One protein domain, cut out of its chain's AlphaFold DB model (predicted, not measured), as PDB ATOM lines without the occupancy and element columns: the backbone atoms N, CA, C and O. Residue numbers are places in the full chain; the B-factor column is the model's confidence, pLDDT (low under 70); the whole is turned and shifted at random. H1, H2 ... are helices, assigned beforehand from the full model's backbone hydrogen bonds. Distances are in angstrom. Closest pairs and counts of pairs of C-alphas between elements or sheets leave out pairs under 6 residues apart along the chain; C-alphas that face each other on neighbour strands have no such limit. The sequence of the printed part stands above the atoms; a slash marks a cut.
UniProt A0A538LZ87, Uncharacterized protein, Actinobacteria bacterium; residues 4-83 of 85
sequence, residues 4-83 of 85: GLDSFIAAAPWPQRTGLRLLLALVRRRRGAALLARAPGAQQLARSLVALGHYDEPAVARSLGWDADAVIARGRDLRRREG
ATOM      1  N   GLY A   4       9.505  44.275  53.240       84.69
ATOM      2  CA  GLY A   4       8.047  44.111  53.176       84.69
ATOM      3  C   GLY A   4       7.625  42.819  52.475       84.69
ATOM      4  O   GLY A   4       7.007  41.951  53.094       84.69
ATOM      5  N   LEU A   5       8.025  42.645  51.214       88.50
ATOM      6  CA  LEU A   5       7.756  41.442  50.425       88.50
ATOM      7  C   LEU A   5       8.264  40.162  51.108       88.50
ATOM      8  O   LEU A   5       7.571  39.142  51.101       88.50
ATOM      9  N   ASP A   6       9.448  40.203  51.721       88.56
ATOM     10  CA  ASP A   6       9.988  39.048  52.445       88.56
ATOM     11  C   ASP A   6       9.136  38.693  53.671       88.56
ATOM     12  O   ASP A   6       8.835  37.515  53.889       88.56
ATOM     13  N   SER A   7       8.674  39.699  54.420       89.94
ATOM     14  CA  SER A   7       7.758  39.511  55.552       89.94
ATOM     15  C   SER A   7       6.411  38.943  55.099       89.94
ATOM     16  O   SER A   7       5.896  38.008  55.714       89.94
ATOM     17  N   PHE A   8       5.871  39.439  53.984       89.81
ATOM     18  CA  PHE A   8       4.637  38.929  53.382       89.81
ATOM     19  C   PHE A   8       4.756  37.446  53.000       89.81
ATOM     20  O   PHE A   8       3.906  36.631  53.362       89.81
ATOM     21  N   ILE A   9       5.846  37.058  52.329       92.56
ATOM     22  CA  ILE A   9       6.096  35.656  51.959       92.56
ATOM     23  C   ILE A   9       6.298  34.792  53.209       92.56
ATOM     24  O   ILE A   9       5.812  33.660  53.269       92.56
ATOM     25  N   ALA A  10       7.008  35.305  54.215       92.94
ATOM     26  CA  ALA A  10       7.236  34.603  55.472       92.94
ATOM     27  C   ALA A  10       5.936  34.363  56.255       92.94
ATOM     28  O   ALA A  10       5.823  33.329  56.908       92.94
ATOM     29  N   ALA A  11       4.942  35.244  56.144       94.12
ATOM     30  CA  ALA A  11       3.637  35.066  56.779       94.12
ATOM     31  C   ALA A  11       2.773  33.970  56.119       94.12
ATOM     32  O   ALA A  11       1.853  33.452  56.750       94.12
ATOM     33  N   ALA A  12       3.065  33.570  54.875       92.50
ATOM     34  CA  ALA A  12       2.278  32.561  54.170       92.50
ATOM     35  C   ALA A  12       2.474  31.135  54.745       92.50
ATOM     36  O   ALA A  12       3.588  30.794  55.174       92.50
ATOM     37  N   PRO A  13       1.443  30.261  54.683       95.94
ATOM     38  CA  PRO A  13       1.558  28.824  54.946       95.94
ATOM     39  C   PRO A  13       2.683  28.169  54.137       95.94
ATOM     40  O   PRO A  13       2.950  28.561  53.001       95.94
ATOM     41  N   TRP A  14       3.323  27.132  54.689       92.56
ATOM     42  CA  TRP A  14       4.540  26.540  54.110       92.56
ATOM     43  C   TRP A  14       4.438  26.124  52.623       92.56
ATOM     44  O   TRP A  14       5.407  26.382  51.892       92.56
ATOM     45  N   PRO A  15       3.314  25.566  52.108       93.31
ATOM     46  CA  PRO A  15       3.236  25.198  50.695       93.31
ATOM     47  C   PRO A  15       3.170  26.448  49.812       93.31
ATOM     48  O   PRO A  15       3.893  26.566  48.823       93.31
ATOM     49  N   GLN A  16       2.353  27.425  50.215       93.81
ATOM     50  CA  GLN A  16       2.171  28.688  49.500       93.81
ATOM     51  C   GLN A  16       3.459  29.512  49.501       93.81
ATOM     52  O   GLN A  16       3.876  30.002  48.455       93.81
ATOM     53  N   ARG A  17       4.153  29.584  50.642       95.06
ATOM     54  CA  ARG A  17       5.468  30.222  50.774       95.06
ATOM     55  C   ARG A  17       6.470  29.669  49.763       95.06
ATOM     56  O   ARG A  17       7.195  30.430  49.125       95.06
ATOM     57  N   THR A  18       6.499  28.347  49.604       94.62
ATOM     58  CA  THR A  18       7.389  27.673  48.648       94.62
ATOM     59  C   THR A  18       6.998  28.006  47.208       94.62
ATOM     60  O   THR A  18       7.864  28.368  46.411       94.62
ATOM     61  N   GLY A  19       5.699  27.987  46.894       94.44
ATOM     62  CA  GLY A  19       5.177  28.398  45.588       94.44
ATOM     63  C   GLY A  19       5.532  29.843  45.225       94.44
ATOM     64  O   GLY A  19       6.047  30.094  44.138       94.44
ATOM     65  N   LEU A  20       5.345  30.792  46.149       93.94
ATOM     66  CA  LEU A  20       5.682  32.208  45.950       93.94
ATOM     67  C   LEU A  20       7.183  32.408  45.690       93.94
ATOM     68  O   LEU A  20       7.564  33.129  44.764       93.94
ATOM     69  N   ARG A  21       8.045  31.726  46.456       93.62
ATOM     70  CA  ARG A  21       9.504  31.756  46.248       93.62
ATOM     71  C   ARG A  21       9.895  31.194  44.884       93.62
ATOM     72  O   ARG A  21      10.735  31.782  44.203       93.62
ATOM     73  N   LEU A  22       9.274  30.090  44.468       94.38
ATOM     74  CA  LEU A  22       9.517  29.489  43.158       94.38
ATOM     75  C   LEU A  22       9.088  30.426  42.023       94.38
ATOM     76  O   LEU A  22       9.851  30.625  41.080       94.38
ATOM     77  N   LEU A  23       7.912  31.050  42.126       93.81
ATOM     78  CA  LEU A  23       7.427  32.014  41.133       93.81
ATOM     79  C   LEU A  23       8.376  33.209  40.987       93.81
ATOM     80  O   LEU A  23       8.722  33.579  39.864       93.81
ATOM     81  N   LEU A  24       8.866  33.756  42.104       92.69
ATOM     82  CA  LEU A  24       9.871  34.822  42.099       92.69
ATOM     83  C   LEU A  24      11.197  34.376  41.468       92.69
ATOM     84  O   LEU A  24      11.805  35.126  40.702       92.69
ATOM     85  N   ALA A  25      11.650  33.155  41.751       93.62
ATOM     86  CA  ALA A  25      12.862  32.609  41.145       93.62
ATOM     87  C   ALA A  25      12.709  32.407  39.626       93.62
ATOM     88  O   ALA A  25      13.650  32.669  38.870       93.62
ATOM     89  N   LEU A  26      11.527  31.976  39.174       93.88
ATOM     90  CA  LEU A  26      11.220  31.762  37.761       93.88
ATOM     91  C   LEU A  26      11.130  33.077  36.990       93.88
ATOM     92  O   LEU A  26      11.777  33.207  35.952       93.88
ATOM     93  N   VAL A  27      10.381  34.063  37.488       93.69
ATOM     94  CA  VAL A  27      10.173  35.333  36.771       93.69
ATOM     95  C   VAL A  27      11.463  36.144  36.624       93.69
ATOM     96  O   VAL A  27      11.638  36.841  35.628       93.69
ATOM     97  N   ARG A  28      12.413  35.996  37.557       89.56
ATOM     98  CA  ARG A  28      13.738  36.641  37.499       89.56
ATOM     99  C   ARG A  28      14.680  36.026  36.458       89.56
ATOM    100  O   ARG A  28      15.702  36.623  36.136       89.56
ATOM    101  N   ARG A  29      14.371  34.838  35.920       93.44
ATOM    102  CA  ARG A  29      15.180  34.160  34.893       93.44
ATOM    103  C   ARG A  29      14.472  34.218  33.546       93.44
ATOM    104  O   ARG A  29      13.314  33.834  33.440       93.44
ATOM    105  N   ARG A  30      15.191  34.564  32.473       89.19
ATOM    106  CA  ARG A  30      14.618  34.673  31.112       89.19
ATOM    107  C   ARG A  30      13.857  33.414  30.666       89.19
ATOM    108  O   ARG A  30      12.761  33.515  30.129       89.19
ATOM    109  N   ARG A  31      14.407  32.222  30.942       92.12
ATOM    110  CA  ARG A  31      13.751  30.932  30.641       92.12
ATOM    111  C   ARG A  31      12.508  30.678  31.505       92.12
ATOM    112  O   ARG A  31      11.518  30.164  31.000       92.12
ATOM    113  N   GLY A  32      12.539  31.057  32.784       91.75
ATOM    114  CA  GLY A  32      11.396  30.905  33.687       91.75
ATOM    115  C   GLY A  32      10.262  31.881  33.362       91.75
ATOM    116  O   GLY A  32       9.103  31.488  33.351       91.75
ATOM    117  N   ALA A  33      10.584  33.116  32.978       91.06
ATOM    118  CA  ALA A  33       9.601  34.075  32.477       91.06
ATOM    119  C   ALA A  33       8.899  33.575  31.200       91.06
ATOM    120  O   ALA A  33       7.688  33.743  31.061       91.06
ATOM    121  N   ALA A  34       9.634  32.913  30.297       93.00
ATOM    122  CA  ALA A  34       9.057  32.284  29.107       93.00
ATOM    123  C   ALA A  34       8.122  31.110  29.451       93.00
ATOM    124  O   ALA A  34       7.095  30.937  28.800       93.00
ATOM    125  N   LEU A  35       8.436  30.329  30.492       92.75
ATOM    126  CA  LEU A  35       7.537  29.294  31.013       92.75
ATOM    127  C   LEU A  35       6.246  29.916  31.566       92.75
ATOM    128  O   LEU A  35       5.153  29.478  31.217       92.75
ATOM    129  N   LEU A  36       6.372  30.962  32.389       93.62
ATOM    130  CA  LEU A  36       5.226  31.648  32.989       93.62
ATOM    131  C   LEU A  36       4.300  32.261  31.938       93.62
ATOM    132  O   LEU A  36       3.096  32.275  32.150       93.62
ATOM    133  N   ALA A  37       4.820  32.684  30.784       92.38
ATOM    134  CA  ALA A  37       4.000  33.189  29.681       92.38
ATOM    135  C   ALA A  37       2.947  32.184  29.167       92.38
ATOM    136  O   ALA A  37       1.985  32.592  28.524       92.38
ATOM    137  N   ARG A  38       3.093  30.885  29.465       94.88
ATOM    138  CA  ARG A  38       2.093  29.851  29.141       94.88
ATOM    139  C   ARG A  38       0.997  29.690  30.198       94.88
ATOM    140  O   ARG A  38       0.047  28.953  29.972       94.88
ATOM    141  N   ALA A  39       1.124  30.356  31.343       94.69
ATOM    142  CA  ALA A  39       0.184  30.299  32.455       94.69
ATOM    143  C   ALA A  39      -0.158  31.731  32.912       94.69
ATOM    144  O   ALA A  39       0.452  32.232  33.861       94.69
ATOM    145  N   PRO A  40      -1.129  32.404  32.262       92.62
ATOM    146  CA  PRO A  40      -1.385  33.834  32.457       92.62
ATOM    147  C   PRO A  40      -1.616  34.242  33.917       92.62
ATOM    148  O   PRO A  40      -1.051  35.237  34.369       92.62
ATOM    149  N   GLY A  41      -2.362  33.442  34.688       95.12
ATOM    150  CA  GLY A  41      -2.588  33.711  36.112       95.12
ATOM    151  C   GLY A  41      -1.297  33.670  36.940       95.12
ATOM    152  O   GLY A  41      -1.038  34.564  37.743       95.12
ATOM    153  N   ALA A  42      -0.432  32.683  36.692       93.19
ATOM    154  CA  ALA A  42       0.864  32.583  37.365       93.19
ATOM    155  C   ALA A  42       1.817  33.708  36.934       93.19
ATOM    156  O   ALA A  42       2.559  34.246  37.756       93.19
ATOM    157  N   GLN A  43       1.779  34.095  35.658       94.50
ATOM    158  CA  GLN A  43       2.559  35.213  35.136       94.50
ATOM    159  C   GLN A  43       2.151  36.540  35.769       94.50
ATOM    160  O   GLN A  43       3.021  37.314  36.172       94.50
ATOM    161  N   GLN A  44       0.846  36.804  35.851       95.38
ATOM    162  CA  GLN A  44       0.312  38.006  36.476       95.38
ATOM    163  C   GLN A  44       0.737  38.065  37.939       95.38
ATOM    164  O   GLN A  44       1.335  39.055  38.351       95.38
ATOM    165  N   LEU A  45       0.524  36.982  38.691       94.56
ATOM    166  CA  LEU A  45       0.913  36.915  40.095       94.56
ATOM    167  C   LEU A  45       2.417  37.162  40.280       94.56
ATOM    168  O   LEU A  45       2.813  37.980  41.106       94.56
ATOM    169  N   ALA A  46       3.263  36.522  39.470       93.62
ATOM    170  CA  ALA A  46       4.707  36.710  39.552       93.62
ATOM    171  C   ALA A  46       5.138  38.154  39.234       93.62
ATOM    172  O   ALA A  46       6.018  38.691  39.904       93.62
ATOM    173  N   ARG A  47       4.507  38.805  38.247       93.62
ATOM    174  CA  ARG A  47       4.763  40.218  37.924       93.62
ATOM    175  C   ARG A  47       4.301  41.152  39.038       93.62
ATOM    176  O   ARG A  47       5.046  42.064  39.382       93.62
ATOM    177  N   SER A  48       3.140  40.897  39.637       93.44
ATOM    178  CA  SER A  48       2.648  41.666  40.784       93.44
ATOM    179  C   SER A  48       3.600  41.575  41.975       93.44
ATOM    180  O   SER A  48       3.897  42.590  42.592       93.44
ATOM    181  N   LEU A  49       4.153  40.388  42.258       92.88
ATOM    182  CA  LEU A  49       5.144  40.214  43.326       92.88
ATOM    183  C   LEU A  49       6.452  40.964  43.040       92.88
ATOM    184  O   LEU A  49       7.054  41.520  43.953       92.88
ATOM    185  N   VAL A  50       6.897  41.004  41.778       93.12
ATOM    186  CA  VAL A  50       8.073  41.797  41.383       93.12
ATOM    187  C   VAL A  50       7.807  43.293  41.548       93.12
ATOM    188  O   VAL A  50       8.662  43.993  42.085       93.12
ATOM    189  N   ALA A  51       6.637  43.772  41.122       93.44
ATOM    190  CA  ALA A  51       6.247  45.170  41.274       93.44
ATOM    191  C   ALA A  51       6.154  45.571  42.752       93.44
ATOM    192  O   ALA A  51       6.727  46.584  43.141       93.44
ATOM    193  N   LEU A  52       5.517  44.742  43.586       91.06
ATOM    194  CA  LEU A  52       5.458  44.955  45.032       91.06
ATOM    195  C   LEU A  52       6.867  45.043  45.629       91.06
ATOM    196  O   LEU A  52       7.188  45.996  46.330       91.06
ATOM    197  N   GLY A  53       7.745  44.107  45.257       92.00
ATOM    198  CA  GLY A  53       9.131  44.118  45.710       92.00
ATOM    199  C   GLY A  53       9.898  45.384  45.320       92.00
ATOM    200  O   GLY A  53      10.713  45.850  46.109       92.00
ATOM    201  N   HIS A  54       9.639  45.941  44.133       92.38
ATOM    202  CA  HIS A  54      10.256  47.187  43.674       92.38
ATOM    203  C   HIS A  54       9.828  48.392  44.519       92.38
ATOM    204  O   HIS A  54      10.681  49.184  44.905       92.38
ATOM    205  N   TYR A  55       8.536  48.514  44.829       91.38
ATOM    206  CA  TYR A  55       8.028  49.627  45.637       91.38
ATOM    207  C   TYR A  55       8.337  49.487  47.130       91.38
ATOM    208  O   TYR A  55       8.444  50.497  47.815       91.38
ATOM    209  N   ASP A  56       8.550  48.265  47.622       90.62
ATOM    210  CA  ASP A  56       9.036  48.034  48.986       90.62
ATOM    211  C   ASP A  56      10.547  48.323  49.144       90.62
ATOM    212  O   ASP A  56      11.071  48.288  50.259       90.62
ATOM    213  N   GLU A  57      11.291  48.556  48.055       90.94
ATOM    214  CA  GLU A  57      12.709  48.922  48.138       90.94
ATOM    215  C   GLU A  57      12.843  50.310  48.795       90.94
ATOM    216  O   GLU A  57      12.288  51.278  48.266       90.94
ATOM    217  N   PRO A  58      13.596  50.471  49.906       90.75
ATOM    218  CA  PRO A  58      13.579  51.708  50.691       90.75
ATOM    219  C   PRO A  58      13.937  52.967  49.898       90.75
ATOM    220  O   PRO A  58      13.400  54.037  50.162       90.75
ATOM    221  N   ALA A  59      14.834  52.861  48.915       92.25
ATOM    222  CA  ALA A  59      15.193  53.991  48.060       92.25
ATOM    223  C   ALA A  59      14.031  54.436  47.151       92.25
ATOM    224  O   ALA A  59      13.826  55.635  46.969       92.25
ATOM    225  N   VAL A  60      13.264  53.484  46.610       94.06
ATOM    226  CA  VAL A  60      12.105  53.747  45.739       94.06
ATOM    227  C   VAL A  60      10.931  54.259  46.567       94.06
ATOM    228  O   VAL A  60      10.313  55.255  46.211       94.06
ATOM    229  N   ALA A  61      10.653  53.626  47.705       92.88
ATOM    230  CA  ALA A  61       9.625  54.083  48.632       92.88
ATOM    231  C   ALA A  61       9.856  55.546  49.050       92.88
ATOM    232  O   ALA A  61       8.961  56.384  48.922       92.88
ATOM    233  N   ARG A  62      11.084  55.877  49.475       94.00
ATOM    234  CA  ARG A  62      11.424  57.231  49.937       94.00
ATOM    235  C   ARG A  62      11.357  58.270  48.828       94.00
ATOM    236  O   ARG A  62      10.911  59.383  49.092       94.00
ATOM    237  N   SER A  63      11.754  57.934  47.597       96.25
ATOM    238  CA  SER A  63      11.634  58.871  46.469       96.25
ATOM    239  C   SER A  63      10.176  59.181  46.114       96.25
ATOM    240  O   SER A  63       9.892  60.258  45.596       96.25
ATOM    241  N   LEU A  64       9.248  58.283  46.459       94.94
ATOM    242  CA  LEU A  64       7.801  58.482  46.351       94.94
ATOM    243  C   LEU A  64       7.186  59.170  47.584       94.94
ATOM    244  O   LEU A  64       5.967  59.315  47.660       94.94
ATOM    245  N   GLY A  65       8.002  59.598  48.553       95.00
ATOM    246  CA  GLY A  65       7.542  60.253  49.780       95.00
ATOM    247  C   GLY A  65       7.062  59.294  50.874       95.00
ATOM    248  O   GLY A  65       6.469  59.739  51.854       95.00
ATOM    249  N   TRP A  66       7.317  57.990  50.736       92.81
ATOM    250  CA  TRP A  66       6.972  56.984  51.739       92.81
ATOM    251  C   TRP A  66       8.213  56.499  52.499       92.81
ATOM    252  O   TRP A  66       9.104  55.875  51.926       92.81
ATOM    253  N   ASP A  67       8.260  56.734  53.813       93.19
ATOM    254  CA  ASP A  67       9.296  56.187  54.699       93.19
ATOM    255  C   ASP A  67       8.655  55.367  55.827       93.19
ATOM    256  O   ASP A  67       8.148  55.902  56.817       93.19
ATOM    257  N   ALA A  68       8.668  54.042  55.665       88.94
ATOM    258  CA  ALA A  68       8.065  53.117  56.620       88.94
ATOM    259  C   ALA A  68       8.729  53.176  58.008       88.94
ATOM    260  O   ALA A  68       8.031  53.097  59.022       88.94
ATOM    261  N   ASP A  69      10.052  53.358  58.073       90.88
ATOM    262  CA  ASP A  69      10.789  53.409  59.339       90.88
ATOM    263  C   ASP A  69      10.416  54.674  60.121       90.88
ATOM    264  O   ASP A  69      10.157  54.613  61.329       90.88
ATOM    265  N   ALA A  70      10.303  55.810  59.424       94.19
ATOM    266  CA  ALA A  70       9.857  57.069  60.014       94.19
ATOM    267  C   ALA A  70       8.413  56.981  60.537       94.19
ATOM    268  O   ALA A  70       8.128  57.439  61.648       94.19
ATOM    269  N   VAL A  71       7.508  56.346  59.781       93.62
ATOM    270  CA  VAL A  71       6.112  56.125  60.198       93.62
ATOM    271  C   VAL A  71       6.047  55.256  61.457       93.62
ATOM    272  O   VAL A  71       5.361  55.613  62.418       93.62
ATOM    273  N   ILE A  72       6.797  54.150  61.501       93.06
ATOM    274  CA  ILE A  72       6.848  53.261  62.673       93.06
ATOM    275  C   ILE A  72       7.418  54.000  63.889       93.06
ATOM    276  O   ILE A  72       6.855  53.907  64.985       93.06
ATOM    277  N   ALA A  73       8.510  54.753  63.720       96.00
ATOM    278  CA  ALA A  73       9.112  55.539  64.795       96.00
ATOM    279  C   ALA A  73       8.126  56.576  65.352       96.00
ATOM    280  O   ALA A  73       7.964  56.684  66.571       96.00
ATOM    281  N   ARG A  74       7.403  57.278  64.471       95.75
ATOM    282  CA  ARG A  74       6.369  58.238  64.865       95.75
ATOM    283  C   ARG A  74       5.220  57.570  65.618       95.75
ATOM    284  O   ARG A  74       4.768  58.114  66.622       95.75
ATOM    285  N   GLY A  75       4.779  56.393  65.176       95.44
ATOM    286  CA  GLY A  75       3.743  55.617  65.858       95.44
ATOM    287  C   GLY A  75       4.161  55.171  67.262       95.44
ATOM    288  O   GLY A  75       3.383  55.295  68.206       95.44
ATOM    289  N   ARG A  76       5.409  54.713  67.435       95.94
ATOM    290  CA  ARG A  76       5.963  54.380  68.762       95.94
ATOM    291  C   ARG A  76       6.046  55.603  69.667       95.94
ATOM    292  O   ARG A  76       5.756  55.509  70.854       95.94
ATOM    293  N   ASP A  77       6.437  56.751  69.122       96.81
ATOM    294  CA  ASP A  77       6.469  57.997  69.883       96.81
ATOM    295  C   ASP A  77       5.074  58.415  70.358       96.81
ATOM    296  O   ASP A  77       4.895  58.739  71.530       96.81
ATOM    297  N   LEU A  78       4.076  58.323  69.477       96.88
ATOM    298  CA  LEU A  78       2.683  58.601  69.816       96.88
ATOM    299  C   LEU A  78       2.178  57.680  70.936       96.88
ATOM    300  O   LEU A  78       1.652  58.170  71.930       96.88
ATOM    301  N   ARG A  79       2.413  56.366  70.832       95.88
ATOM    302  CA  ARG A  79       2.005  55.398  71.866       95.88
ATOM    303  C   ARG A  79       2.624  55.699  73.230       95.88
ATOM    304  O   ARG A  79       1.909  55.692  74.228       95.88
ATOM    305  N   ARG A  80       3.915  56.051  73.267       95.19
ATOM    306  CA  ARG A  80       4.596  56.452  74.510       95.19
ATOM    307  C   ARG A  80       3.965  57.694  75.140       95.19
ATOM    308  O   ARG A  80       3.804  57.728  76.356       95.19
ATOM    309  N   ARG A  81       3.579  58.691  74.335       95.50
ATOM    310  CA  ARG A  81       2.880  59.898  74.824       95.50
ATOM    311  C   ARG A  81       1.495  59.583  75.394       95.50
ATOM    312  O   ARG A  81       1.061  60.260  76.316       95.50
ATOM    313  N   GLU A  82       0.832  58.549  74.883       96.38
ATOM    314  CA  GLU A  82      -0.451  58.043  75.394       96.38
ATOM    315  C   GLU A  82      -0.302  57.130  76.629       96.38
ATOM    316  O   GLU A  82      -1.295  56.592  77.116       96.38
ATOM    317  N   GLY A  83       0.920  56.906  77.133       93.75
ATOM    318  CA  GLY A  83       1.175  55.985  78.248       93.75
ATOM    319  C   GLY A  83       0.984  54.508  77.886       93.75
ATOM    320  O   GLY A  83       0.869  53.659  78.769       93.75
TER     321      GLY A  83
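This is residues 4 to 83 of the 85 residues of an uncharacterized protein of Actinobacteria bacterium (UniProt A0A538LZ87). H1, H2 and H4 make a loose triangle of crossed helices, with H3 at the corner between H2 and H4; beyond H5, residues 70 to 83 stick out as an arm. The printed part has 80 residues with six named helices, H1 to H6 in order, and no named strand: all helix. It is loose, with a radius of gyration of the C-alphas of 16.8 A, and spans 54 by 30 by 17 A.

Find C-alpha 4 at (8.047, 44.111, 53.176), where H1, residues 4 to 11, begins. Next come H2, 14 to 27, H3, 30 to 36, H4, 40 to 55, 22.6 A long, H5, 58 to 63, and H6, 68 to 81, ending at (2.880, 59.898, 74.824).

H1 and H2 form a hairpin; the closest C-alphas, Ile 9 and Arg 17, are 5.6 A apart. At Leu 23 and Ala 46, closest C-alphas at 5.7 A, H2 touches H4, about perpendicular at 85 degrees. In each helix every O i to N i+4 pair is within hydrogen-bond range.

The printed part has no cut, its links are tight, and no printed residue is under 70 in pLDDT.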